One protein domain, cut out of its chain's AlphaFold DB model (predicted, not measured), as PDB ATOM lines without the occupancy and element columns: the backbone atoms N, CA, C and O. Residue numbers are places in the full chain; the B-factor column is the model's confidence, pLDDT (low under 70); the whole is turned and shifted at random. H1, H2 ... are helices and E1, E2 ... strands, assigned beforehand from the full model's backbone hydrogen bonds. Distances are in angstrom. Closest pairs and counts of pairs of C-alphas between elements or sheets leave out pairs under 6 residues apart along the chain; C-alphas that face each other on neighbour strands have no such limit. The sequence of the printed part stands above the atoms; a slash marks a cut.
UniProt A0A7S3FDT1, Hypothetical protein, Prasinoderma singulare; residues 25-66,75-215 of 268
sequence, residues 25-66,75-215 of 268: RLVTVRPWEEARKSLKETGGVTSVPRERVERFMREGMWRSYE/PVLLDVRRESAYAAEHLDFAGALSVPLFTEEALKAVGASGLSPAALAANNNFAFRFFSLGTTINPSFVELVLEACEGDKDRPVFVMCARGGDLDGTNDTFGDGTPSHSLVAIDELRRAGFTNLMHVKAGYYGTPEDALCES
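Overview. This is residues 25 to 66 and 75 to 215 of the 268 residues of the protein "Hypothetical protein" of Prasinoderma singulare (UniProt A0A7S3FDT1). A small twisted sheet of four parallel strands, E1 E4 E3 E2, makes the core, with H9 along one face, H2 slantwise over the other, and H1 packed on H9 on its side away from the sheet. H5, H6 and H7 form a loose group toward one end of the longest axis, and H3 lies at the other. The 183 printed residues hold nine named helices and four named strands, in the order H1 E1 H2 H3 E2 H4 H5 H6 H7 H8 E3 H9 E4. The class is mixed, helices and strands, with under half of the residues in named elements. The whole is compact, with a radius of gyration of the C-alphas of 15.6 A and spans of 49 by 37 by 36 A.

Arrangement. The sheet runs E1, residues 46 to 49, E4, residues 197 to 201, E3, residues 157 to 160, and E2, residues 76 to 79; it is only just strongly twisted, its C-alphas lying up to 4.0 A off the best plane. Within hydrogen-bond range are N 199 and O 46 of E4 and E1, 2.9 A, N 198 and O 157 of E4 and E3, 2.8 A, and N 158 and O 76 of E3 and E2, 2.8 A. H9, residues 181 to 191, is on the sheet at a height of 9.2 A, along the strands at 3 degrees to E3 on the local plane; its closest C-alpha pair with E3 is Met 160 and Ser 182, 5.4 A. E3, H9, E4 is a strand-helix-strand unit, two parallel neighbours with a helix between, its crossover right-handed. H2, residues 50 to 59, is on the opposite face at a height of 10.0 A, giving three layers, helices on both faces of a sheet. H1, residues 32 to 41, touches H9 at a steep tilt of 54 degrees, the closest C-alphas being Ala 35 and Asp 187, 6.2 A. H8, residues 141 to 148, only grazes the sheet with residues 145 to 148. H3, residues 61 to 64, H4, residues 83 to 88, H5, residues 104 to 112, H6, residues 117 to 121, and H7, residues 124 to 129, are not on the sheet. E2, H4 to H8, E3 is a second strand-helix-strand unit. Each O i to N i+4 pair is within range in H1, H2, H4, H5, H6, H8 and H9; H7 has 0 of 2, with 1 of 3 O i to N i+3 pairs, and H3 is too short for an i+4 pair.

Along the chain. H1 begins at C-alpha 32 (145.874, 14.617, 358.659) and is 14.0 A long, as is H2. H9 is 15.5 A, and E4, 12.8 A, ends at C-alpha 201 (156.274, 21.383, 346.105).

Size, cuts and confidence. The C-alphas farthest apart, Glu 66 and Gly 114, are 50.1 A apart. Residues 67 to 74 are not printed; C-alphas 66 and 75 are 15.4 A apart across the cut. The links H4 to H5, H7 to H8 and E3 to H9 are long. The mean pLDDT of the printed part is 71.3, and 70 residues are under 70, among them 104 to 136.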
ATOM      1  N   ARG A  25     136.996  -2.718 350.201       36.81
ATOM      2  CA  ARG A  25     137.515  -2.117 351.434       36.81
ATOM      3  C   ARG A  25     137.569  -0.619 351.158       36.81
ATOM      4  O   ARG A  25     138.436  -0.174 350.417       36.81
ATOM      5  N   LEU A  26     136.598   0.124 351.680       42.62
ATOM      6  CA  LEU A  26     136.639   1.575 351.696       42.62
ATOM      7  C   LEU A  26     137.881   1.919 352.516       42.62
ATOM      8  O   LEU A  26     137.868   1.804 353.740       42.62
ATOM      9  N   VAL A  27     138.989   2.207 351.838       48.22
ATOM     10  CA  VAL A  27     140.199   2.687 352.492       48.22
ATOM     11  C   VAL A  27     139.910   4.145 352.794       48.22
ATOM     12  O   VAL A  27     139.956   5.006 351.918       48.22
ATOM     13  N   THR A  28     139.457   4.397 354.013       54.91
ATOM     14  CA  THR A  28     139.256   5.748 354.514       54.91
ATOM     15  C   THR A  28     140.618   6.369 354.750       54.91
ATOM     16  O   THR A  28     141.462   5.742 355.397       54.91
ATOM     17  N   VAL A  29     140.831   7.587 354.261       58.47
ATOM     18  CA  VAL A  29     142.065   8.301 354.584       58.47
ATOM     19  C   VAL A  29     142.166   8.510 356.093       58.47
ATOM     20  O   VAL A  29     141.161   8.790 356.749       58.47
ATOM     21  N   ARG A  30     143.377   8.390 356.640       66.06
ATOM     22  CA  ARG A  30     143.646   8.767 358.031       66.06
ATOM     23  C   ARG A  30     143.469  10.277 358.236       66.06
ATOM     24  O   ARG A  30     143.732  11.041 357.306       66.06
ATOM     25  N   PRO A  31     143.102  10.724 359.448       72.19
ATOM     26  CA  PRO A  31     143.191  12.133 359.810       72.19
ATOM     27  C   PRO A  31     144.579  12.702 359.491       72.19
ATOM     28  O   PRO A  31     145.593  12.000 359.597       72.19
ATOM     29  N   TRP A  32     144.631  13.972 359.087       74.56
ATOM     30  CA  TRP A  32     145.874  14.617 358.659       74.56
ATOM     31  C   TRP A  32     146.954  14.555 359.737       74.56
ATOM     32  O   TRP A  32     148.111  14.294 359.431       74.56
ATOM     33  N   GLU A  33     146.575  14.724 360.997       75.00
ATOM     34  CA  GLU A  33     147.477  14.693 362.140       75.00
ATOM     35  C   GLU A  33     148.202  13.342 362.243       75.00
ATOM     36  O   GLU A  33     149.410  13.294 362.481       75.00
ATOM     37  N   GLU A  34     147.490  12.238 361.992       78.88
ATOM     38  CA  GLU A  34     148.065  10.892 361.992       78.88
ATOM     39  C   GLU A  34     148.972  10.653 360.783       78.88
ATOM     40  O   GLU A  34     150.063  10.097 360.934       78.88
ATOM     41  N   ALA A  35     148.545  11.078 359.590       79.00
ATOM     42  CA  ALA A  35     149.344  10.961 358.370       79.00
ATOM     43  C   ALA A  35     150.627  11.801 358.472       79.00
ATOM     44  O   ALA A  35     151.723  11.313 358.214       79.00
ATOM     45  N   ARG A  36     150.527  13.046 358.945       79.62
ATOM     46  CA  ARG A  36     151.663  13.942 359.181       79.62
ATOM     47  C   ARG A  36     152.633  13.352 360.197       79.62
ATOM     48  O   ARG A  36     153.836  13.343 359.945       79.62
ATOM     49  N   LYS A  37     152.128  12.843 361.326       82.00
ATOM     50  CA  LYS A  37     152.955  12.176 362.338       82.00
ATOM     51  C   LYS A  37     153.696  10.977 361.739       82.00
ATOM     52  O   LYS A  37     154.914  10.908 361.856       82.00
ATOM     53  N   SER A  38     152.979  10.108 361.024       81.94
ATOM     54  CA  SER A  38     153.525   8.952 360.296       81.94
ATOM     55  C   SER A  38     154.650   9.358 359.332       81.94
ATOM     56  O   SER A  38     155.742   8.786 359.354       81.94
ATOM     57  N   LEU A  39     154.437  10.403 358.530       82.69
ATOM     58  CA  LEU A  39     155.436  10.916 357.591       82.69
ATOM     59  C   LEU A  39     156.676  11.484 358.293       82.69
ATOM     60  O   LEU A  39     157.789  11.269 357.815       82.69
ATOM     61  N   LYS A  40     156.509  12.172 359.428       80.31
ATOM     62  CA  LYS A  40     157.627  12.694 360.229       80.31
ATOM     63  C   LYS A  40     158.434  11.576 360.890       80.31
ATOM     64  O   LYS A  40     159.658  11.591 360.816       80.31
ATOM     65  N   GLU A  41     157.765  10.584 361.470       78.44
ATOM     66  CA  GLU A  41     158.409   9.432 362.120       78.44
ATOM     67  C   GLU A  41     159.151   8.531 361.120       78.44
ATOM     68  O   GLU A  41     160.165   7.930 361.463       78.44
ATOM     69  N   THR A  42     158.705   8.493 359.862       71.75
ATOM     70  CA  THR A  42     159.360   7.751 358.767       71.75
ATOM     71  C   THR A  42     160.458   8.553 358.050       71.75
ATOM     72  O   THR A  42     160.773   8.282 356.894       71.75
ATOM     73  N   GLY A  43     161.055   9.538 358.729       67.94
ATOM     74  CA  GLY A  43     162.196  10.311 358.221       67.94
ATOM     75  C   GLY A  43     161.830  11.571 357.432       67.94
ATOM     76  O   GLY A  43     162.679  12.125 356.738       67.94
ATOM     77  N   GLY A  44     160.581  12.041 357.526       76.75
ATOM     78  CA  GLY A  44     160.092  13.206 356.782       76.75
ATOM     79  C   GLY A  44     159.866  12.898 355.303       76.75
ATOM     80  O   GLY A  44     159.965  11.752 354.880       76.75
ATOM     81  N   VAL A  45     159.531  13.904 354.496       77.88
ATOM     82  CA  VAL A  45     159.334  13.748 353.045       77.88
ATOM     83  C   VAL A  45     160.214  14.742 352.311       77.88
ATOM     84  O   VAL A  45     160.137  15.947 352.554       77.88
ATOM     85  N   THR A  46     161.024  14.250 351.376       83.31
ATOM     86  CA  THR A  46     161.819  15.115 350.508       83.31
ATOM     87  C   THR A  46     160.887  15.888 349.584       83.31
ATOM     88  O   THR A  46     160.260  15.315 348.693       83.31
ATOM     89  N   SER A  47     160.788  17.198 349.801       82.62
ATOM     90  CA  SER A  47     160.028  18.095 348.934       82.62
ATOM     91  C   SER A  47     160.934  18.704 347.870       82.62
ATOM     92  O   SER A  47     162.002  19.235 348.178       82.62
ATOM     93  N   VAL A  48     160.502  18.644 346.615       80.81
ATOM     94  CA  VAL A  48     161.266  19.092 345.449       80.81
ATOM     95  C   VAL A  48     160.454  20.156 344.704       80.81
ATOM     96  O   VAL A  48     159.285  19.905 344.412       80.81
ATOM     97  N   PRO A  49     161.021  21.341 344.399       81.88
ATOM     98  CA  PRO A  49     160.350  22.353 343.579       81.88
ATOM     99  C   PRO A  49     159.923  21.788 342.223       81.88
ATOM    100  O   PRO A  49     160.682  21.017 341.625       81.88
ATOM    101  N   ARG A  50     158.741  22.173 341.729       81.56
ATOM    102  CA  ARG A  50     158.189  21.660 340.467       81.56
ATOM    103  C   ARG A  50     159.172  21.855 339.323       81.56
ATOM    104  O   ARG A  50     159.519  20.884 338.677       81.56
ATOM    105  N   GLU A  51     159.689  23.061 339.154       77.56
ATOM    106  CA  GLU A  51     160.650  23.513 338.139       77.56
ATOM    107  C   GLU A  51     161.886  22.610 338.099       77.56
ATOM    108  O   GLU A  51     162.419  22.250 337.048       77.56
ATOM    109  N   ARG A  52     162.333  22.182 339.282       78.69
ATOM    110  CA  ARG A  52     163.440  21.244 339.417       78.69
ATOM    111  C   ARG A  52     163.049  19.850 338.927       78.69
ATOM    112  O   ARG A  52     163.835  19.257 338.197       78.69
ATOM    113  N   VAL A  53     161.853  19.362 339.263       81.69
ATOM    114  CA  VAL A  53     161.301  18.125 338.686       81.69
ATOM    115  C   VAL A  53     161.156  18.256 337.168       81.69
ATOM    116  O   VAL A  53     161.540  17.340 336.451       81.69
ATOM    117  N   GLU A  54     160.693  19.397 336.648       79.25
ATOM    118  CA  GLU A  54     160.554  19.610 335.200       79.25
ATOM    119  C   GLU A  54     161.889  19.486 334.485       79.25
ATOM    120  O   GLU A  54     162.012  18.736 333.517       79.25
ATOM    121  N   ARG A  55     162.902  20.172 335.010       76.25
ATOM    122  CA  ARG A  55     164.273  20.089 334.518       76.25
ATOM    123  C   ARG A  55     164.813  18.662 334.597       76.25
ATOM    124  O   ARG A  55     165.364  18.172 333.618       76.25
ATOM    125  N   PHE A  56     164.604  17.962 335.715       77.31
ATOM    126  CA  PHE A  56     165.034  16.567 335.870       77.31
ATOM    127  C   PHE A  56     164.416  15.638 334.831       77.31
ATOM    128  O   PHE A  56     165.129  14.832 334.234       77.31
ATOM    129  N   MET A  57     163.107  15.759 334.618       76.25
ATOM    130  CA  MET A  57     162.365  14.895 333.708       76.25
ATOM    131  C   MET A  57     162.670  15.219 332.239       76.25
ATOM    132  O   MET A  57     162.781  14.300 331.433       76.25
ATOM    133  N   ARG A  58     162.866  16.500 331.889       72.88
ATOM    134  CA  ARG A  58     163.181  16.936 330.515       72.88
ATOM    135  C   ARG A  58     164.620  16.653 330.103       72.88
ATOM    136  O   ARG A  58     164.861  16.241 328.974       72.88
ATOM    137  N   GLU A  59     165.575  16.920 330.987       70.31
ATOM    138  CA  GLU A  59     167.004  16.904 330.649       70.31
ATOM    139  C   GLU A  59     167.670  15.559 330.976       70.31
ATOM    140  O   GLU A  59     168.860  15.378 330.732       70.31
ATOM    141  N   GLY A  60     166.930  14.603 331.550       63.72
ATOM    142  CA  GLY A  60     167.466  13.293 331.929       63.72
ATOM    143  C   GLY A  60     168.520  13.358 333.042       63.72
ATOM    144  O   GLY A  60     169.232  12.380 333.275       63.72
ATOM    145  N   MET A  61     168.611  14.484 333.758       56.59
ATOM    146  CA  MET A  61     169.623  14.757 334.788       56.59
ATOM    147  C   MET A  61     169.349  14.079 336.143       56.59
ATOM    148  O   MET A  61     169.901  14.474 337.167       56.59
ATOM    149  N   TRP A  62     168.546  13.012 336.185       57.00
ATOM    150  CA  TRP A  62     168.311  12.240 337.415       57.00
ATOM    151  C   TRP A  62     169.596  11.600 337.974       57.00
ATOM    152  O   TRP A  62     169.634  11.195 339.133       57.00
ATOM    153  N   ARG A  63     170.667  11.546 337.168       49.56
ATOM    154  CA  ARG A  63     171.960  10.977 337.554       49.56
ATOM    155  C   ARG A  63     172.802  11.833 338.515       49.56
ATOM    156  O   ARG A  63     173.807  11.333 339.008       49.56
ATOM    157  N   SER A  64     172.426  13.085 338.786       45.22
ATOM    158  CA  SER A  64     173.317  14.064 339.434       45.22
ATOM    159  C   SER A  64     172.836  14.611 340.787       45.22
ATOM    160  O   SER A  64     173.120  15.766 341.100       45.22
ATOM    161  N   TYR A  65     172.116  13.829 341.601       47.94
ATOM    162  CA  TYR A  65     171.795  14.216 342.986       47.94
ATOM    163  C   TYR A  65     172.457  13.275 344.010       47.94
ATOM    164  O   TYR A  65     172.057  12.128 344.179       47.94
ATOM    165  N   GLU A  66     173.494  13.787 344.677       40.75
ATOM    166  CA  GLU A  66     174.226  13.207 345.821       40.75
ATOM    167  C   GLU A  66     173.465  13.555 347.129       40.75
ATOM    168  O   GLU A  66     172.813  14.594 347.189       40.75
ATOM    169  N   PRO A  75     162.935   7.937 336.925       82.88
ATOM    170  CA  PRO A  75     161.907   8.376 337.863       82.88
ATOM    171  C   PRO A  75     160.510   8.406 337.228       82.88
ATOM    172  O   PRO A  75     160.362   8.676 336.037       82.88
ATOM    173  N   VAL A  76     159.483   8.163 338.043       88.00
ATOM    174  CA  VAL A  76     158.071   8.297 337.666       88.00
ATOM    175  C   VAL A  76     157.533   9.616 338.215       88.00
ATOM    176  O   VAL A  76     157.706   9.909 339.396       88.00
ATOM    177  N   LEU A  77     156.856  10.409 337.384       89.94
ATOM    178  CA  LEU A  77     156.059  11.545 337.851       89.94
ATOM    179  C   LEU A  77     154.593  11.125 337.930       89.94
ATOM    180  O   LEU A  77     153.974  10.830 336.914       89.94
ATOM    181  N   LEU A  78     154.043  11.112 339.136       92.50
ATOM    182  CA  LEU A  78     152.674  10.728 339.431       92.50
ATOM    183  C   LEU A  78     151.809  11.967 339.664       92.50
ATOM    184  O   LEU A  78     152.074  12.745 340.580       92.50
ATOM    185  N   ASP A  79     150.744  12.123 338.886       90.50
ATOM    186  CA  ASP A  79     149.702  13.113 339.139       90.50
ATOM    187  C   ASP A  79     148.514  12.445 339.838       90.50
ATOM    188  O   ASP A  79     147.797  11.630 339.251       90.50
ATOM    189  N   VAL A  80     148.311  12.799 341.109       91.31
ATOM    190  CA  VAL A  80     147.241  12.243 341.951       91.31
ATOM    191  C   VAL A  80     145.977  13.101 341.969       91.31
ATOM    192  O   VAL A  80     145.073  12.867 342.781       91.31
ATOM    193  N   ARG A  81     145.899  14.121 341.101       87.44
ATOM    194  CA  ARG A  81     144.660  14.869 340.863       87.44
ATOM    195  C   ARG A  81     143.601  13.951 340.248       87.44
ATOM    196  O   ARG A  81     143.841  12.811 339.866       87.44
ATOM    197  N   ARG A  82     142.388  14.493 340.159       82.56
ATOM    198  CA  ARG A  82     141.280  13.859 339.446       82.56
ATOM    199  C   ARG A  82     141.672  13.566 338.006       82.56
ATOM    200  O   ARG A  82     142.314  14.405 337.374       82.56
ATOM    201  N   GLU A  83     141.186  12.448 337.482       80.56
ATOM    202  CA  GLU A  83     141.368  12.082 336.077       80.56
ATOM    203  C   GLU A  83     140.864  13.199 335.156       80.56
ATOM    204  O   GLU A  83     141.567  13.606 334.239       80.56
ATOM    205  N   SER A  84     139.706  13.788 335.471       76.12
ATOM    206  CA  SER A  84     139.153  14.930 334.732       76.12
ATOM    207  C   SER A  84     140.059  16.168 334.730       76.12
ATOM    208  O   SER A  84     140.158  16.857 333.717       76.12
ATOM    209  N   ALA A  85     140.736  16.455 335.846       78.31
ATOM    210  CA  ALA A  85     141.650  17.593 335.948       78.31
ATOM    211  C   ALA A  85     142.943  17.340 335.168       78.31
ATOM    212  O   ALA A  85     143.413  18.233 334.476       78.31
ATOM    213  N   TYR A  86     143.479  16.120 335.252       82.50
ATOM    214  CA  TYR A  86     144.629  15.706 334.457       82.50
ATOM    215  C   TYR A  86     144.301  15.734 332.958       82.50
ATOM    216  O   TYR A  86     145.040  16.324 332.182       82.50
ATOM    217  N   ALA A  87     143.172  15.161 332.535       82.00
ATOM    218  CA  ALA A  87     142.771  15.118 331.130       82.00
ATOM    219  C   ALA A  87     142.534  16.513 330.530       82.00
ATOM    220  O   ALA A  87     142.782  16.713 329.345       82.00
ATOM    221  N   ALA A  88     142.060  17.469 331.335       80.69
ATOM    222  CA  ALA A  88     141.924  18.857 330.908       80.69
ATOM    223  C   ALA A  88     143.290  19.534 330.728       80.69
ATOM    224  O   ALA A  88     143.484  20.273 329.765       80.69
ATOM    225  N   GLU A  89     144.220  19.296 331.655       79.44
ATOM    226  CA  GLU A  89     145.559  19.874 331.622       79.44
ATOM    227  C   GLU A  89     146.547  19.106 332.518       79.44
ATOM    228  O   GLU A  89     146.251  18.749 333.663       79.44
ATOM    229  N   HIS A  90     147.763  18.877 332.029       81.81
ATOM    230  CA  HIS A  90     148.842  18.256 332.798       81.81
ATOM    231  C   HIS A  90     150.220  18.631 332.247       81.81
ATOM    232  O   HIS A  90     150.363  19.347 331.257       81.81
ATOM    233  N   LEU A  91     151.256  18.184 332.958       72.94
ATOM    234  CA  LEU A  91     152.649  18.378 332.577       72.94
ATOM    235  C   LEU A  91     153.065  17.285 331.579       72.94
ATOM    236  O   LEU A  91     153.468  16.194 331.981       72.94
ATOM    237  N   ASP A  92     153.003  17.566 330.277       64.81
ATOM    238  CA  ASP A  92     153.299  16.536 329.259       64.81
ATOM    239  C   ASP A  92     154.787  16.211 329.127       64.81
ATOM    240  O   ASP A  92     155.170  15.163 328.613       64.81
ATOM    241  N   PHE A  93     155.662  17.092 329.601       59.56
ATOM    242  CA  PHE A  93     157.101  16.986 329.361       59.56
ATOM    243  C   PHE A  93     157.826  15.925 330.190       59.56
ATOM    244  O   PHE A  93     159.047  15.812 330.110       59.56
ATOM    245  N   ALA A  94     157.094  15.180 331.009       55.50
ATOM    246  CA  ALA A  94     157.656  14.239 331.962       55.50
ATOM    247  C   ALA A  94     157.071  12.828 331.835       55.50
ATOM    248  O   ALA A  94     157.366  11.985 332.677       55.50
ATOM    249  N   GLY A  95     156.207  12.568 330.844       65.69
ATOM    250  CA  GLY A  95     155.433  11.324 330.834       65.69
ATOM    251  C   GLY A  95     154.662  11.142 332.145       65.69
ATOM    252  O   GLY A  95     154.586  10.026 332.652       65.69
ATOM    253  N   ALA A  96     154.172  12.252 332.720       78.56
ATOM    254  CA  ALA A  96     153.445  12.248 333.980       78.56
ATOM    255  C   ALA A  96     152.287  11.256 333.884       78.56
ATOM    256  O   ALA A  96     151.529  11.308 332.921       78.56
ATOM    257  N   LEU A  97     152.137  10.367 334.855       88.44
ATOM    258  CA  LEU A  97     151.097   9.348 334.862       88.44
ATOM    259  C   LEU A  97     149.968   9.785 335.786       88.44
ATOM    260  O   LEU A  97     150.204  10.127 336.944       88.44
ATOM    261  N   SER A  98     148.737   9.763 335.279       89.69
ATOM    262  CA  SER A  98     147.561   9.998 336.112       89.69
ATOM    263  C   SER A  98     147.243   8.748 336.921       89.69
ATOM    264  O   SER A  98     146.944   7.702 336.347       89.69
ATOM    265  N   VAL A  99     147.287   8.866 338.247       91.31
ATOM    266  CA  VAL A  99     146.775   7.845 339.169       91.31
ATOM    267  C   VAL A  99     146.004   8.565 340.276       91.31
ATOM    268  O   VAL A  99     146.586   8.953 341.292       91.31
ATOM    269  N   PRO A 100     144.691   8.788 340.092       87.31
ATOM    270  CA  PRO A 100     143.888   9.550 341.039       87.31
ATOM    271  C   PRO A 100     143.873   8.904 342.426       87.31
ATOM    272  O   PRO A 100     143.533   7.723 342.566       87.31
ATOM    273  N   LEU A 101     144.180   9.695 343.461       85.94
ATOM    274  CA  LEU A 101     144.101   9.246 344.858       85.94
ATOM    275  C   LEU A 101     142.655   8.949 345.278       85.94
ATOM    276  O   LEU A 101     142.406   8.039 346.062       85.94
ATOM    277  N   PHE A 102     141.696   9.701 344.742       79.69
ATOM    278  CA  PHE A 102     140.267   9.545 345.006       79.69
ATOM    279  C   PHE A 102     139.534   9.202 343.715       79.69
ATOM    280  O   PHE A 102     139.875   9.729 342.655       79.69
ATOM    281  N   THR A 103     138.508   8.355 343.802       72.50
ATOM    282  CA  THR A 103     137.655   8.070 342.641       72.50
ATOM    283  C   THR A 103     136.726   9.250 342.345       72.50
ATOM    284  O   THR A 103     136.350  10.012 343.242       72.50
ATOM    285  N   GLU A 104     136.311   9.398 341.085       69.56
ATOM    286  CA  GLU A 104     135.318  10.409 340.698       69.56
ATOM    287  C   GLU A 104     133.981  10.183 341.426       69.56
ATOM    288  O   GLU A 104     133.286  11.136 341.772       69.56
ATOM    289  N   GLU A 105     133.626   8.935 341.741       62.94
ATOM    290  CA  GLU A 105     132.435   8.591 342.526       62.94
ATOM    291  C   GLU A 105     132.529   9.104 343.965       62.94
ATOM    292  O   GLU A 105     131.557   9.667 344.473       62.94
ATOM    293  N   ALA A 106     133.694   8.962 344.610       61.72
ATOM    294  CA  ALA A 106     133.922   9.484 345.956       61.72
ATOM    295  C   ALA A 106     133.749  11.012 345.986       61.72
ATOM    296  O   ALA A 106     133.154  11.567 346.910       61.72
ATOM    297  N   LEU A 107     134.186  11.694 344.929       62.19
ATOM    298  CA  LEU A 107     134.067  13.145 344.793       62.19
ATOM    299  C   LEU A 107     132.650  13.597 344.413       62.19
ATOM    300  O   LEU A 107     132.179  14.622 344.907       62.19
ATOM    301  N   LYS A 108     131.933  12.825 343.589       61.69
ATOM    302  CA  LYS A 108     130.507  13.049 343.295       61.69
ATOM    303  C   LYS A 108     129.646  12.894 344.542       61.69
ATOM    304  O   LYS A 108     128.730  13.689 344.726       61.69
ATOM    305  N   ALA A 109     129.946  11.927 345.409       56.31
ATOM    306  CA  ALA A 109     129.252  11.759 346.684       56.31
ATOM    307  C   ALA A 109     129.434  12.986 347.596       56.31
ATOM    308  O   ALA A 109     128.470  13.440 348.214       56.31
ATOM    309  N   VAL A 110     130.630  13.588 347.604       56.12
ATOM    310  CA  VAL A 110     130.872  14.877 348.268       56.12
ATOM    311  C   VAL A 110     130.052  15.993 347.617       56.12
ATOM    312  O   VAL A 110     129.383  16.744 348.319       56.12
ATOM    313  N   GLY A 111     130.019  16.091 346.286       53.88
ATOM    314  CA  GLY A 111     129.205  17.098 345.591       53.88
ATOM    315  C   GLY A 111     127.697  16.956 345.822       53.88
ATOM    316  O   GLY A 111     126.997  17.954 345.971       53.88
ATOM    317  N   ALA A 112     127.199  15.725 345.941       52.69
ATOM    318  CA  ALA A 112     125.797  15.428 346.226       52.69
ATOM    319  C   ALA A 112     125.365  15.799 347.659       52.69
ATOM    320  O   ALA A 112     124.169  15.878 347.924       52.69
ATOM    321  N   SER A 113     126.308  16.080 348.568       54.84
ATOM    322  CA  SER A 113     126.009  16.533 349.937       54.84
ATOM    323  C   SER A 113     125.468  17.973 350.026       54.84
ATOM    324  O   SER A 113     125.199  18.458 351.122       54.84
ATOM    325  N   GLY A 114     125.260  18.650 348.888       48.31
ATOM    326  CA  GLY A 114     124.649  19.985 348.823       48.31
ATOM    327  C   GLY A 114     125.650  21.143 348.870       48.31
ATOM    328  O   GLY A 114     125.276  22.279 349.153       48.31
ATOM    329  N   LEU A 115     126.926  20.872 348.597       50.47
ATOM    330  CA  LEU A 115     127.981  21.884 348.565       50.47
ATOM    331  C   LEU A 115     127.957  22.664 347.248       50.47
ATOM    332  O   LEU A 115     127.694  22.108 346.183       50.47
ATOM    333  N   SER A 116     128.252  23.965 347.310       44.16
ATOM    334  CA  SER A 116     128.218  24.814 346.116       44.16
ATOM    335  C   SER A 116     129.271  24.377 345.080       44.16
ATOM    336  O   SER A 116     130.364  23.951 345.459       44.16
ATOM    337  N   PRO A 117     129.019  24.540 343.767       44.78
ATOM    338  CA  PRO A 117     130.016  24.279 342.724       44.78
ATOM    339  C   PRO A 117     131.326  25.061 342.911       44.78
ATOM    340  O   PRO A 117     132.387  24.567 342.551       44.78
ATOM    341  N   ALA A 118     131.277  26.247 343.529       42.88
ATOM    342  CA  ALA A 118     132.464  27.019 343.900       42.88
ATOM    343  C   ALA A 118     133.246  26.374 345.062       42.88
ATOM    344  O   ALA A 118     134.473  26.344 345.021       42.88
ATOM    345  N   ALA A 119     132.563  25.790 346.054       44.00
ATOM    346  CA  ALA A 119     133.197  24.965 347.087       44.00
ATOM    347  C   ALA A 119     133.780  23.668 346.490       44.00
ATOM    348  O   ALA A 119     134.871  23.253 346.873       44.00
ATOM    349  N   LEU A 120     133.101  23.104 345.483       47.62
ATOM    350  CA  LEU A 120     133.542  21.940 344.713       47.62
ATOM    351  C   LEU A 120     134.691  22.248 343.727       47.62
ATOM    352  O   LEU A 120     135.404  21.343 343.306       47.62
ATOM    353  N   ALA A 121     134.875  23.509 343.333       42.06
ATOM    354  CA  ALA A 121     135.986  23.978 342.502       42.06
ATOM    355  C   ALA A 121     137.187  24.418 343.361       42.06
ATOM    356  O   ALA A 121     138.333  24.162 343.003       42.06
ATOM    357  N   ALA A 122     136.935  24.960 344.557       43.81
ATOM    358  CA  ALA A 122     137.930  25.173 345.612       43.81
ATOM    359  C   ALA A 122     138.370  23.862 346.318       43.81
ATOM    360  O   ALA A 122     139.171  23.894 347.258       43.81
ATOM    361  N   ASN A 123     137.872  22.706 345.851       43.59
ATOM    362  CA  ASN A 123     137.891  21.376 346.481       43.59
ATOM    363  C   ASN A 123     139.240  20.774 346.860       43.59
ATOM    364  O   ASN A 123     139.235  19.750 347.538       43.59
ATOM    365  N   ASN A 124     140.375  21.353 346.473       46.00
ATOM    366  CA  ASN A 124     141.635  20.876 347.036       46.00
ATOM    367  C   ASN A 124     141.650  21.109 348.551       46.00
ATOM    368  O   ASN A 124     142.038  20.206 349.269       46.00
ATOM    369  N   ASN A 125     141.098  22.225 349.046       40.25
ATOM    370  CA  ASN A 125     140.985  22.466 350.491       40.25
ATOM    371  C   ASN A 125     139.783  21.784 351.159       40.25
ATOM    372  O   ASN A 125     139.778  21.582 352.371       40.25
ATOM    373  N   PHE A 126     138.742  21.446 350.397       41.34
ATOM    374  CA  PHE A 126     137.504  20.897 350.954       41.34
ATOM    375  C   PHE A 126     137.563  19.377 351.141       41.34
ATOM    376  O   PHE A 126     137.021  18.870 352.120       41.34
ATOM    377  N   ALA A 127     138.298  18.655 350.283       48.25
ATOM    378  CA  ALA A 127     138.635  17.256 350.533       48.25
ATOM    379  C   ALA A 127     139.359  17.096 351.884       48.25
ATOM    380  O   ALA A 127     139.022  16.163 352.607       48.25
ATOM    381  N   PHE A 128     140.218  18.057 352.285       48.91
ATOM    382  CA  PHE A 128     140.864  18.106 353.616       48.91
ATOM    383  C   PHE A 128     139.890  18.132 354.790       48.91
ATOM    384  O   PHE A 128     140.170  17.518 355.813       48.91
ATOM    385  N   ARG A 129     138.710  18.746 354.646       42.78
ATOM    386  CA  ARG A 129     137.685  18.715 355.704       42.78
ATOM    387  C   ARG A 129     137.023  17.348 355.875       42.78
ATOM    388  O   ARG A 129     136.453  17.103 356.931       42.78
ATOM    389  N   PHE A 130     137.110  16.467 354.878       41.84
ATOM    390  CA  PHE A 130     136.622  15.088 354.963       41.84
ATOM    391  C   PHE A 130     137.720  14.071 355.301       41.84
ATOM    392  O   PHE A 130     137.406  12.899 355.496       41.84
ATOM    393  N   PHE A 131     138.983  14.487 355.463       48.59
ATOM    394  CA  PHE A 131     140.022  13.610 356.029       48.59
ATOM    395  C   PHE A 131     139.654  13.133 357.433       48.59
ATOM    396  O   PHE A 131     139.851  11.970 357.758       48.59
ATOM    397  N   SER A 132     139.039  14.000 358.239       36.75
ATOM    398  CA  SER A 132     138.520  13.649 359.565       36.75
ATOM    399  C   SER A 132     137.276  12.748 359.525       36.75
ATOM    400  O   SER A 132     136.905  12.186 360.552       36.75
ATOM    401  N   LEU A 133     136.640  12.582 358.356       38.41
ATOM    402  CA  LEU A 133     135.440  11.758 358.147       38.41
ATOM    403  C   LEU A 133     135.690  10.523 357.262       38.41
ATOM    404  O   LEU A 133     134.752   9.780 356.982       38.41
ATOM    405  N   GLY A 134     136.935  10.280 356.838       41.81
ATOM    406  CA  GLY A 134     137.303   9.112 356.045       41.81
ATOM    407  C   GLY A 134     136.835   9.174 354.589       41.81
ATOM    408  O   GLY A 134     136.034   8.348 354.150       41.81
ATOM    409  N   THR A 135     137.361  10.117 353.801       55.78
ATOM    410  CA  THR A 135     137.206  10.094 352.335       55.78
ATOM    411  C   THR A 135     137.691   8.751 351.773       55.78
ATOM    412  O   THR A 135     138.711   8.224 352.209       55.78
ATOM    413  N   THR A 136     136.966   8.169 350.817       64.56
ATOM    414  CA  THR A 136     137.329   6.868 350.230       64.56
ATOM    415  C   THR A 136     138.443   7.028 349.197       64.56
ATOM    416  O   THR A 136     138.220   7.618 348.139       64.56
ATOM    417  N   ILE A 137     139.624   6.486 349.492       72.94
ATOM    418  CA  ILE A 137     140.747   6.363 348.553       72.94
ATOM    419  C   ILE A 137     140.363   5.408 347.418       72.94
ATOM    420  O   ILE A 137     139.627   4.439 347.617       72.94
ATOM    421  N   ASN A 138     140.880   5.675 346.220       79.44
ATOM    422  CA  ASN A 138     140.831   4.749 345.099       79.44
ATOM    423  C   ASN A 138     141.432   3.391 345.524       79.44
ATOM    424  O   ASN A 138     142.634   3.317 345.781       79.44
ATOM    425  N   PRO A 139     140.643   2.303 345.592       80.31
ATOM    426  CA  PRO A 139     141.120   1.026 346.125       80.31
ATOM    427  C   PRO A 139     142.240   0.403 345.279       80.31
ATOM    428  O   PRO A 139     142.999  -0.414 345.791       80.31
ATOM    429  N   SER A 140     142.369   0.809 344.013       84.94
ATOM    430  CA  SER A 140     143.438   0.375 343.109       84.94
ATOM    431  C   SER A 140     144.652   1.309 343.112       84.94
ATOM    432  O   SER A 140     145.586   1.068 342.360       84.94
ATOM    433  N   PHE A 141     144.667   2.364 343.935       89.25
ATOM    434  CA  PHE A 141     145.714   3.391 343.920       89.25
ATOM    435  C   PHE A 141     147.123   2.789 344.007       89.25
ATOM    436  O   PHE A 141     147.938   2.982 343.112       89.25
ATOM    437  N   VAL A 142     147.388   1.994 345.046       92.12
ATOM    438  CA  VAL A 142     148.703   1.374 345.278       92.12
ATOM    439  C   VAL A 142     149.099   0.420 344.145       92.12
ATOM    440  O   VAL A 142     150.259   0.402 343.743       92.12
ATOM    441  N   GLU A 143     148.151  -0.366 343.628       91.94
ATOM    442  CA  GLU A 143     148.401  -1.320 342.538       91.94
ATOM    443  C   GLU A 143     148.757  -0.596 341.234       91.94
ATOM    444  O   GLU A 143     149.717  -0.976 340.570       91.94
ATOM    445  N   LEU A 144     148.052   0.492 340.915       90.19
ATOM    446  CA  LEU A 144     148.329   1.318 339.738       90.19
ATOM    447  C   LEU A 144     149.690   2.019 339.836       90.19
ATOM    448  O   LEU A 144     150.403   2.109 338.840       90.19
ATOM    449  N   VAL A 145     150.089   2.486 341.027       93.62
ATOM    450  CA  VAL A 145     151.439   3.045 341.219       93.62
ATOM    451  C   VAL A 145     152.505   1.961 341.080       93.62
ATOM    452  O   VAL A 145     153.549   2.209 340.484       93.62
ATOM    453  N   LEU A 146     152.251   0.749 341.580       93.56
ATOM    454  CA  LEU A 146     153.177  -0.369 341.417       93.56
ATOM    455  C   LEU A 146     153.356  -0.741 339.940       93.56
ATOM    456  O   LEU A 146     154.483  -0.963 339.509       93.56
ATOM    457  N   GLU A 147     152.273  -0.761 339.161       89.81
ATOM    458  CA  GLU A 147     152.320  -0.961 337.708       89.81
ATOM    459  C   GLU A 147     153.100   0.160 337.010       89.81
ATOM    460  O   GLU A 147     153.987  -0.120 336.204       89.81
ATOM    461  N   ALA A 148     152.844   1.420 337.374       88.19
ATOM    462  CA  ALA A 148     153.586   2.576 336.873       88.19
ATOM    463  C   ALA A 148     155.091   2.500 337.183       88.19
ATOM    464  O   ALA A 148     155.908   3.028 336.428       88.19
ATOM    465  N   CYS A 149     155.458   1.827 338.275       87.81
ATOM    466  CA  CYS A 149     156.844   1.582 338.656       87.81
ATOM    467  C   CYS A 149     157.397   0.247 338.134       87.81
ATOM    468  O   CYS A 149     158.503  -0.135 338.512       87.81
ATOM    469  N   GLU A 150     156.664  -0.463 337.272       88.44
ATOM    470  CA  GLU A 150     157.053  -1.762 336.703       88.44
ATOM    471  C   GLU A 150     157.320  -2.843 337.773       88.44
ATOM    472  O   GLU A 150     158.129  -3.748 337.589       88.44
ATOM    473  N   GLY A 151     156.628  -2.758 338.913       88.69
ATOM    474  CA  GLY A 151     156.783  -3.682 340.038       88.69
ATOM    475  C   GLY A 151     157.883  -3.313 341.039       88.69
ATOM    476  O   GLY A 151     157.985  -3.974 342.074       88.69
ATOM    477  N   ASP A 152     158.668  -2.264 340.783       89.06
ATOM    478  CA  ASP A 152     159.760  -1.816 341.653       89.06
ATOM    479  C   ASP A 152     159.297  -0.728 342.639       89.06
ATOM    480  O   ASP A 152     158.957   0.388 342.252       89.06
ATOM    481  N   LYS A 153     159.294  -1.044 343.938       91.50
ATOM    482  CA  LYS A 153     158.902  -0.112 345.013       91.50
ATOM    483  C   LYS A 153     160.019   0.840 345.455       91.50
ATOM    484  O   LYS A 153     159.737   1.796 346.182       91.50
ATOM    485  N   ASP A 154     161.253   0.584 345.030       89.38
ATOM    486  CA  ASP A 154     162.420   1.427 345.306       89.38
ATOM    487  C   ASP A 154     162.686   2.431 344.171       89.38
ATOM    488  O   ASP A 154     163.469   3.380 344.326       89.38
ATOM    489  N   ARG A 155     161.984   2.269 343.040       86.31
ATOM    490  CA  ARG A 155     161.985   3.225 341.934       86.31
ATOM    491  C   ARG A 155     161.527   4.608 342.418       86.31
ATOM    492  O   ARG A 155     160.541   4.703 343.149       86.31
ATOM    493  N   PRO A 156     162.183   5.703 341.996       86.81
ATOM    494  CA  PRO A 156     161.768   7.049 342.382       86.81
ATOM    495  C   PRO A 156     160.380   7.391 341.889       86.81
ATOM    496  O   PRO A 156     160.089   7.252 340.697       86.81
ATOM    497  N   VAL A 157     159.589   7.974 342.779       90.62
ATOM    498  CA  VAL A 157     158.283   8.524 342.440       90.62
ATOM    499  C   VAL A 157     158.184   9.958 342.937       90.62
ATOM    500  O   VAL A 157     158.174  10.223 344.139       90.62
ATOM    501  N   PHE A 158     158.059  10.895 342.003       91.31
ATOM    502  CA  PHE A 158     157.627  12.257 342.285       91.31
ATOM    503  C   PHE A 158     156.103  12.287 342.338       91.31
ATOM    504  O   PHE A 158     155.446  11.997 341.346       91.31
ATOM    505  N   VAL A 159     155.525  12.655 343.477       93.25
ATOM    506  CA  VAL A 159     154.073  12.701 343.668       93.25
ATOM    507  C   VAL A 159     153.597  14.147 343.655       93.25
ATOM    508  O   VAL A 159     153.972  14.957 344.509       93.25
ATOM    509  N   MET A 160     152.740  14.467 342.691       91.25
ATOM    510  CA  MET A 160     152.204  15.798 342.446       91.25
ATOM    511  C   MET A 160     150.689  15.820 342.637       91.25
ATOM    512  O   MET A 160     149.970  14.930 342.195       91.25
ATOM    513  N   CYS A 161     150.191  16.885 343.262       89.12
ATOM    514  CA  CYS A 161     148.771  17.222 343.258       89.12
ATOM    515  C   CYS A 161     148.566  18.656 342.749       89.12
ATOM    516  O   CYS A 161     149.445  19.238 342.126       89.12
ATOM    517  N   ALA A 162     147.408  19.254 343.010       83.12
ATOM    518  CA  ALA A 162     147.069  20.574 342.492       83.12
ATOM    519  C   ALA A 162     147.856  21.741 343.112       83.12
ATOM    520  O   ALA A 162     148.283  22.609 342.365       83.12
ATOM    521  N   ARG A 163     148.034  21.790 344.440       76.56
ATOM    522  CA  ARG A 163     148.703  22.915 345.138       76.56
ATOM    523  C   ARG A 163     149.893  22.505 346.014       76.56
ATOM    524  O   ARG A 163     150.531  23.355 346.622       76.56
ATOM    525  N   GLY A 164     150.203  21.209 346.085       76.38
ATOM    526  CA  GLY A 164     151.170  20.688 347.053       76.38
ATOM    527  C   GLY A 164     150.727  20.943 348.500       76.38
ATOM    528  O   GLY A 164     149.602  21.372 348.751       76.38
ATOM    529  N   GLY A 165     151.595  20.621 349.456       78.12
ATOM    530  CA  GLY A 165     151.404  20.908 350.882       78.12
ATOM    531  C   GLY A 165     152.728  21.103 351.600       78.12
ATOM    532  O   GLY A 165     153.780  21.161 350.963       78.12
ATOM    533  N   ASP A 166     152.677  21.168 352.922       77.81
ATOM    534  CA  ASP A 166     153.859  21.314 353.767       77.81
ATOM    535  C   ASP A 166     153.696  20.499 355.053       77.81
ATOM    536  O   ASP A 166     152.637  20.516 355.675       77.81
ATOM    537  N   LEU A 167     154.743  19.784 355.463       73.62
ATOM    538  CA  LEU A 167     154.748  19.047 356.727       73.62
ATOM    539  C   LEU A 167     155.073  19.947 357.917       73.62
ATOM    540  O   LEU A 167     154.662  19.638 359.037       73.62
ATOM    541  N   ASP A 168     155.811  21.031 357.708       68.38
ATOM    542  CA  ASP A 168     156.415  21.788 358.806       68.38
ATOM    543  C   ASP A 168     155.688  23.088 359.134       68.38
ATOM    544  O   ASP A 168     156.000  23.719 360.136       68.38
ATOM    545  N   GLY A 169     154.659  23.427 358.357       61.41
ATOM    546  CA  GLY A 169     153.815  24.592 358.608       61.41
ATOM    547  C   GLY A 169     154.571  25.902 358.455       61.41
ATOM    548  O   GLY A 169     154.188  26.911 359.032       61.41
ATOM    549  N   THR A 170     155.639  25.897 357.654       59.94
ATOM    550  CA  THR A 170     156.491  27.065 357.391       59.94
ATOM    551  C   THR A 170     155.716  28.249 356.817       59.94
ATOM    552  O   THR A 170     156.139  29.390 356.975       59.94
ATOM    553  N   ASN A 171     154.562  27.976 356.202       50.25
ATOM    554  CA  ASN A 171     153.703  28.958 355.550       50.25
ATOM    555  C   ASN A 171     152.301  29.068 356.171       50.25
ATOM    556  O   ASN A 171     151.452  29.758 355.604       50.25
ATOM    557  N   ASP A 172     152.020  28.389 357.288       56.34
ATOM    558  CA  ASP A 172     150.712  28.469 357.941       56.34
ATOM    559  C   ASP A 172     150.793  29.162 359.308       56.34
ATOM    560  O   ASP A 172     151.833  29.224 359.958       56.34
ATOM    561  N   THR A 173     149.678  29.762 359.725       46.97
ATOM    562  CA  THR A 173     149.604  30.585 360.941       46.97
ATOM    563  C   THR A 173     149.722  29.761 362.232       46.97
ATOM    564  O   THR A 173     149.908  30.339 363.300       46.97
ATOM    565  N   PHE A 174     149.607  28.433 362.152       53.38
ATOM    566  CA  PHE A 174     149.469  27.547 363.311       53.38
ATOM    567  C   PHE A 174     150.662  26.586 363.498       53.38
ATOM    568  O   PHE A 174     150.776  25.967 364.550       53.38
ATOM    569  N   GLY A 175     151.589  26.502 362.537       60.06
ATOM    570  CA  GLY A 175     152.728  25.573 362.530       60.06
ATOM    571  C   GLY A 175     152.346  24.104 362.277       60.06
ATOM    572  O   GLY A 175     153.144  23.187 362.518       60.06
ATOM    573  N   ASP A 176     151.126  23.850 361.805       64.62
ATOM    574  CA  ASP A 176     150.536  22.505 361.773       64.62
ATOM    575  C   ASP A 176     150.772  21.750 360.462       64.62
ATOM    576  O   ASP A 176     150.486  20.553 360.358       64.62
ATOM    577  N   GLY A 177     151.391  22.406 359.486       68.56
ATOM    578  CA  GLY A 177     151.560  21.864 358.154       68.56
ATOM    579  C   GLY A 177     150.278  21.998 357.343       68.56
ATOM    580  O   GLY A 177     149.161  21.820 357.828       68.56
ATOM    581  N   THR A 178     150.446  22.260 356.053       75.56
ATOM    582  CA  THR A 178     149.331  22.319 355.114       75.56
ATOM    583  C   THR A 178     149.110  20.933 354.506       75.56
ATOM    584  O   THR A 178     149.992  20.447 353.786       75.56
ATOM    585  N   PRO A 179     147.958  20.283 354.750       76.19
ATOM    586  CA  PRO A 179     147.669  18.988 354.155       76.19
ATOM    587  C   PRO A 179     147.615  19.087 352.627       76.19
ATOM    588  O   PRO A 179     147.213  20.106 352.063       76.19
ATOM    589  N   SER A 180     148.016  18.014 351.943       81.88
ATOM    590  CA  SER A 180     147.917  17.904 350.485       81.88
ATOM    591  C   SER A 180     147.577  16.489 350.034       81.88
ATOM    592  O   SER A 180     147.949  15.517 350.692       81.88
ATOM    593  N   HIS A 181     146.908  16.340 348.884       85.19
ATOM    594  CA  HIS A 181     146.654  15.006 348.320       85.19
ATOM    595  C   HIS A 181     147.962  14.264 348.022       85.19
ATOM    596  O   HIS A 181     148.024  13.054 348.183       85.19
ATOM    597  N   SER A 182     149.018  14.975 347.623       89.38
ATOM    598  CA  SER A 182     150.321  14.370 347.349       89.38
ATOM    599  C   SER A 182     151.005  13.848 348.615       89.38
ATOM    600  O   SER A 182     151.537  12.745 348.583       89.38
ATOM    601  N   LEU A 183     150.953  14.566 349.743       87.25
ATOM    602  CA  LEU A 183     151.513  14.070 351.014       87.25
ATOM    603  C   LEU A 183     150.758  12.840 351.527       87.25
ATOM    604  O   LEU A 183     151.348  11.911 352.067       87.25
ATOM    605  N   VAL A 184     149.457  12.802 351.292       86.31
ATOM    606  CA  VAL A 184     148.590  11.698 351.708       86.31
ATOM    607  C   VAL A 184     148.808  10.471 350.837       86.31
ATOM    608  O   VAL A 184     148.956   9.367 351.350       86.31
ATOM    609  N   ALA A 185     148.907  10.668 349.523       90.81
ATOM    610  CA  ALA A 185     149.336   9.631 348.600       90.81
ATOM    611  C   ALA A 185     150.697   9.045 349.013       90.81
ATOM    612  O   ALA A 185     150.856   7.829 349.012       90.81
ATOM    613  N   ILE A 186     151.655   9.884 349.422       92.00
ATOM    614  CA  ILE A 186     152.962   9.420 349.910       92.00
ATOM    615  C   ILE A 186     152.818   8.576 351.179       92.00
ATOM    616  O   ILE A 186     153.462   7.534 351.270       92.00
ATOM    617  N   ASP A 187     151.976   8.968 352.138       89.50
ATOM    618  CA  ASP A 187     151.732   8.167 353.347       89.50
ATOM    619  C   ASP A 187     151.152   6.780 353.008       89.50
ATOM    620  O   ASP A 187     151.652   5.763 353.494       89.50
ATOM    621  N   GLU A 188     150.169   6.714 352.107       89.94
ATOM    622  CA  GLU A 188     149.602   5.444 351.631       89.94
ATOM    623  C   GLU A 188     150.644   4.572 350.911       89.94
ATOM    624  O   GLU A 188     150.739   3.367 351.164       89.94
ATOM    625  N   LEU A 189     151.487   5.168 350.064       92.88
ATOM    626  CA  LEU A 189     152.554   4.451 349.363       92.88
ATOM    627  C   LEU A 189     153.644   3.954 350.322       92.88
ATOM    628  O   LEU A 189     154.086   2.810 350.199       92.88
ATOM    629  N   ARG A 190     154.033   4.740 351.332       91.06
ATOM    630  CA  ARG A 190     154.983   4.288 352.364       91.06
ATOM    631  C   ARG A 190     154.462   3.083 353.126       91.06
ATOM    632  O   ARG A 190     155.190   2.111 353.305       91.06
ATOM    633  N   ARG A 191     153.189   3.105 353.529       88.69
ATOM    634  CA  ARG A 191     152.544   1.951 354.180       88.69
ATOM    635  C   ARG A 191     152.506   0.726 353.272       88.69
ATOM    636  O   ARG A 191     152.581  -0.399 353.760       88.69
ATOM    637  N   ALA A 192     152.396   0.939 351.963       91.81
ATOM    638  CA  ALA A 192     152.489  -0.117 350.965       91.81
ATOM    639  C   ALA A 192     153.932  -0.587 350.689       91.81
ATOM    640  O   ALA A 192     154.116  -1.547 349.936       91.81
ATOM    641  N   GLY A 193     154.944   0.031 351.304       92.56
ATOM    642  CA  GLY A 193     156.350  -0.361 351.222       92.56
ATOM    643  C   GLY A 193     157.155   0.344 350.130       92.56
ATOM    644  O   GLY A 193     158.230  -0.139 349.802       92.56
ATOM    645  N   PHE A 194     156.654   1.438 349.551       91.81
ATOM    646  CA  PHE A 194     157.463   2.291 348.676       91.81
ATOM    647  C   PHE A 194     158.444   3.123 349.504       91.81
ATOM    648  O   PHE A 194     158.065   3.703 350.526       91.81
ATOM    649  N   THR A 195     159.695   3.202 349.057       86.81
ATOM    650  CA  THR A 195     160.794   3.782 349.848       86.81
ATOM    651  C   THR A 195     161.300   5.108 349.277       86.81
ATOM    652  O   THR A 195     161.691   5.996 350.037       86.81
ATOM    653  N   ASN A 196     161.225   5.292 347.956       87.81
ATOM    654  CA  ASN A 196     161.813   6.424 347.242       87.81
ATOM    655  C   ASN A 196     160.751   7.395 346.714       87.81
ATOM    656  O   ASN A 196     160.462   7.482 345.519       87.81
ATOM    657  N   LEU A 197     160.119   8.103 347.647       88.81
ATOM    658  CA  LEU A 197     158.996   8.991 347.369       88.81
ATOM    659  C   LEU A 197     159.397  10.449 347.592       88.81
ATOM    660  O   LEU A 197     159.852  10.822 348.676       88.81
ATOM    661  N   MET A 198     159.161  11.282 346.585       89.62
ATOM    662  CA  MET A 198     159.403  12.718 346.625       89.62
ATOM    663  C   MET A 198     158.096  13.480 346.452       89.62
ATOM    664  O   MET A 198     157.271  13.164 345.598       89.62
ATOM    665  N   HIS A 199     157.914  14.529 347.239       88.75
ATOM    666  CA  HIS A 199     156.766  15.417 347.141       88.75
ATOM    667  C   HIS A 199     157.064  16.576 346.184       88.75
ATOM    668  O   HIS A 199     158.052  17.285 346.368       88.75
ATOM    669  N   VAL A 200     156.208  16.811 345.186       87.62
ATOM    670  CA  VAL A 200     156.336  17.987 344.309       87.62
ATOM    671  C   VAL A 200     155.762  19.217 345.013       87.62
ATOM    672  O   VAL A 200     154.547  19.335 345.199       87.62
ATOM    673  N   LYS A 201     156.641  20.142 345.412       82.00
ATOM    674  CA  LYS A 201     156.274  21.383 346.105       82.00
ATOM    675  C   LYS A 201     155.410  22.263 345.196       82.00
ATOM    676  O   LYS A 201     155.636  22.313 343.992       82.00
ATOM    677  N   ALA A 202     154.423  22.935 345.792       76.12
ATOM    678  CA  ALA A 202     153.454  23.822 345.136       76.12
ATOM    679  C   ALA A 202     152.505  23.145 344.112       76.12
ATOM    680  O   ALA A 202     151.492  23.724 343.728       76.12
ATOM    681  N   GLY A 203     152.742  21.879 343.747       82.81
ATOM    682  CA  GLY A 203     151.864  21.116 342.860       82.81
ATOM    683  C   GLY A 203     151.764  21.705 341.449       82.81
ATOM    684  O   GLY A 203     152.621  22.465 341.019       82.81
ATOM    685  N   TYR A 204     150.706  21.341 340.726       82.75
ATOM    686  CA  TYR A 204     150.483  21.746 339.337       82.75
ATOM    687  C   TYR A 204     150.188  23.249 339.164       82.75
ATOM    688  O   TYR A 204     150.713  23.874 338.251       82.75
ATOM    689  N   TYR A 205     149.356  23.834 340.033       78.12
ATOM    690  CA  TYR A 205     148.944  25.246 339.966       78.12
ATOM    691  C   TYR A 205     149.819  26.181 340.805       78.12
ATOM    692  O   TYR A 205     149.508  27.367 340.920       78.12
ATOM    693  N   GLY A 206     150.855  25.648 341.449       70.88
ATOM    694  CA  GLY A 206     151.798  26.444 342.218       70.88
ATOM    695  C   GLY A 206     152.514  27.445 341.329       70.88
ATOM    696  O   GLY A 206     152.934  27.105 340.221       70.88
ATOM    697  N   THR A 207     152.658  28.680 341.799       57.50
ATOM    698  CA  THR A 207     153.440  29.668 341.058       57.50
ATOM    699  C   THR A 207     154.937  29.364 341.189       57.50
ATOM    700  O   THR A 207     155.371  28.815 342.201       57.50
ATOM    701  N   PRO A 208     155.770  29.780 340.217       50.72
ATOM    702  CA  PRO A 208     157.222  29.787 340.379       50.72
ATOM    703  C   PRO A 208     157.695  30.670 341.538       50.72
ATOM    704  O   PRO A 208     158.864  30.611 341.873       50.72
ATOM    705  N   GLU A 209     156.823  31.503 342.113       45.47
ATOM    706  CA  GLU A 209     157.050  32.338 343.299       45.47
ATOM    707  C   GLU A 209     156.922  31.492 344.575       45.47
ATOM    708  O   GLU A 209     157.815  31.498 345.423       45.47
ATOM    709  N   ASP A 210     155.882  30.646 344.628       45.97
ATOM    710  CA  ASP A 210     155.737  29.544 345.596       45.97
ATOM    711  C   ASP A 210     156.868  28.506 345.459       45.97
ATOM    712  O   ASP A 210     157.128  27.699 346.366       45.97
ATOM    713  N   ALA A 211     157.535  28.528 344.303       43.06
ATOM    714  CA  ALA A 211     158.538  27.576 343.884       43.06
ATOM    715  C   ALA A 211     159.900  28.188 343.505       43.06
ATOM    716  O   ALA A 211     160.708  27.474 342.916       43.06
ATOM    717  N   LEU A 212     160.210  29.441 343.896       39.31
ATOM    718  CA  LEU A 212     161.531  30.060 343.677       39.31
ATOM    719  C   LEU A 212     162.565  29.080 344.250       39.31
ATOM    720  O   LEU A 212     162.645  28.887 345.462       39.31
ATOM    721  N   CYS A 213     163.276  28.303 343.430       27.48
ATOM    722  CA  CYS A 213     164.005  28.666 342.216       27.48
ATOM    723  C   CYS A 213     163.479  28.099 340.851       27.48
ATOM    724  O   CYS A 213     163.627  26.908 340.576       27.48
ATOM    725  N   GLU A 214     162.993  29.023 339.999       36.78
ATOM    726  CA  GLU A 214     162.968  29.155 338.510       36.78
ATOM    727  C   GLU A 214     162.589  28.008 337.538       36.78
ATOM    728  O   GLU A 214     163.400  27.121 337.279       36.78
ATOM    729  N   SER A 215     161.463  28.182 336.811       30.95
ATOM    730  CA  SER A 215     161.336  28.083 335.336       30.95
ATOM    731  C   SER A 215     159.925  28.445 334.810       30.95
ATOM    732  O   SER A 215     158.903  28.182 335.443       30.95
TER     733      SER A 215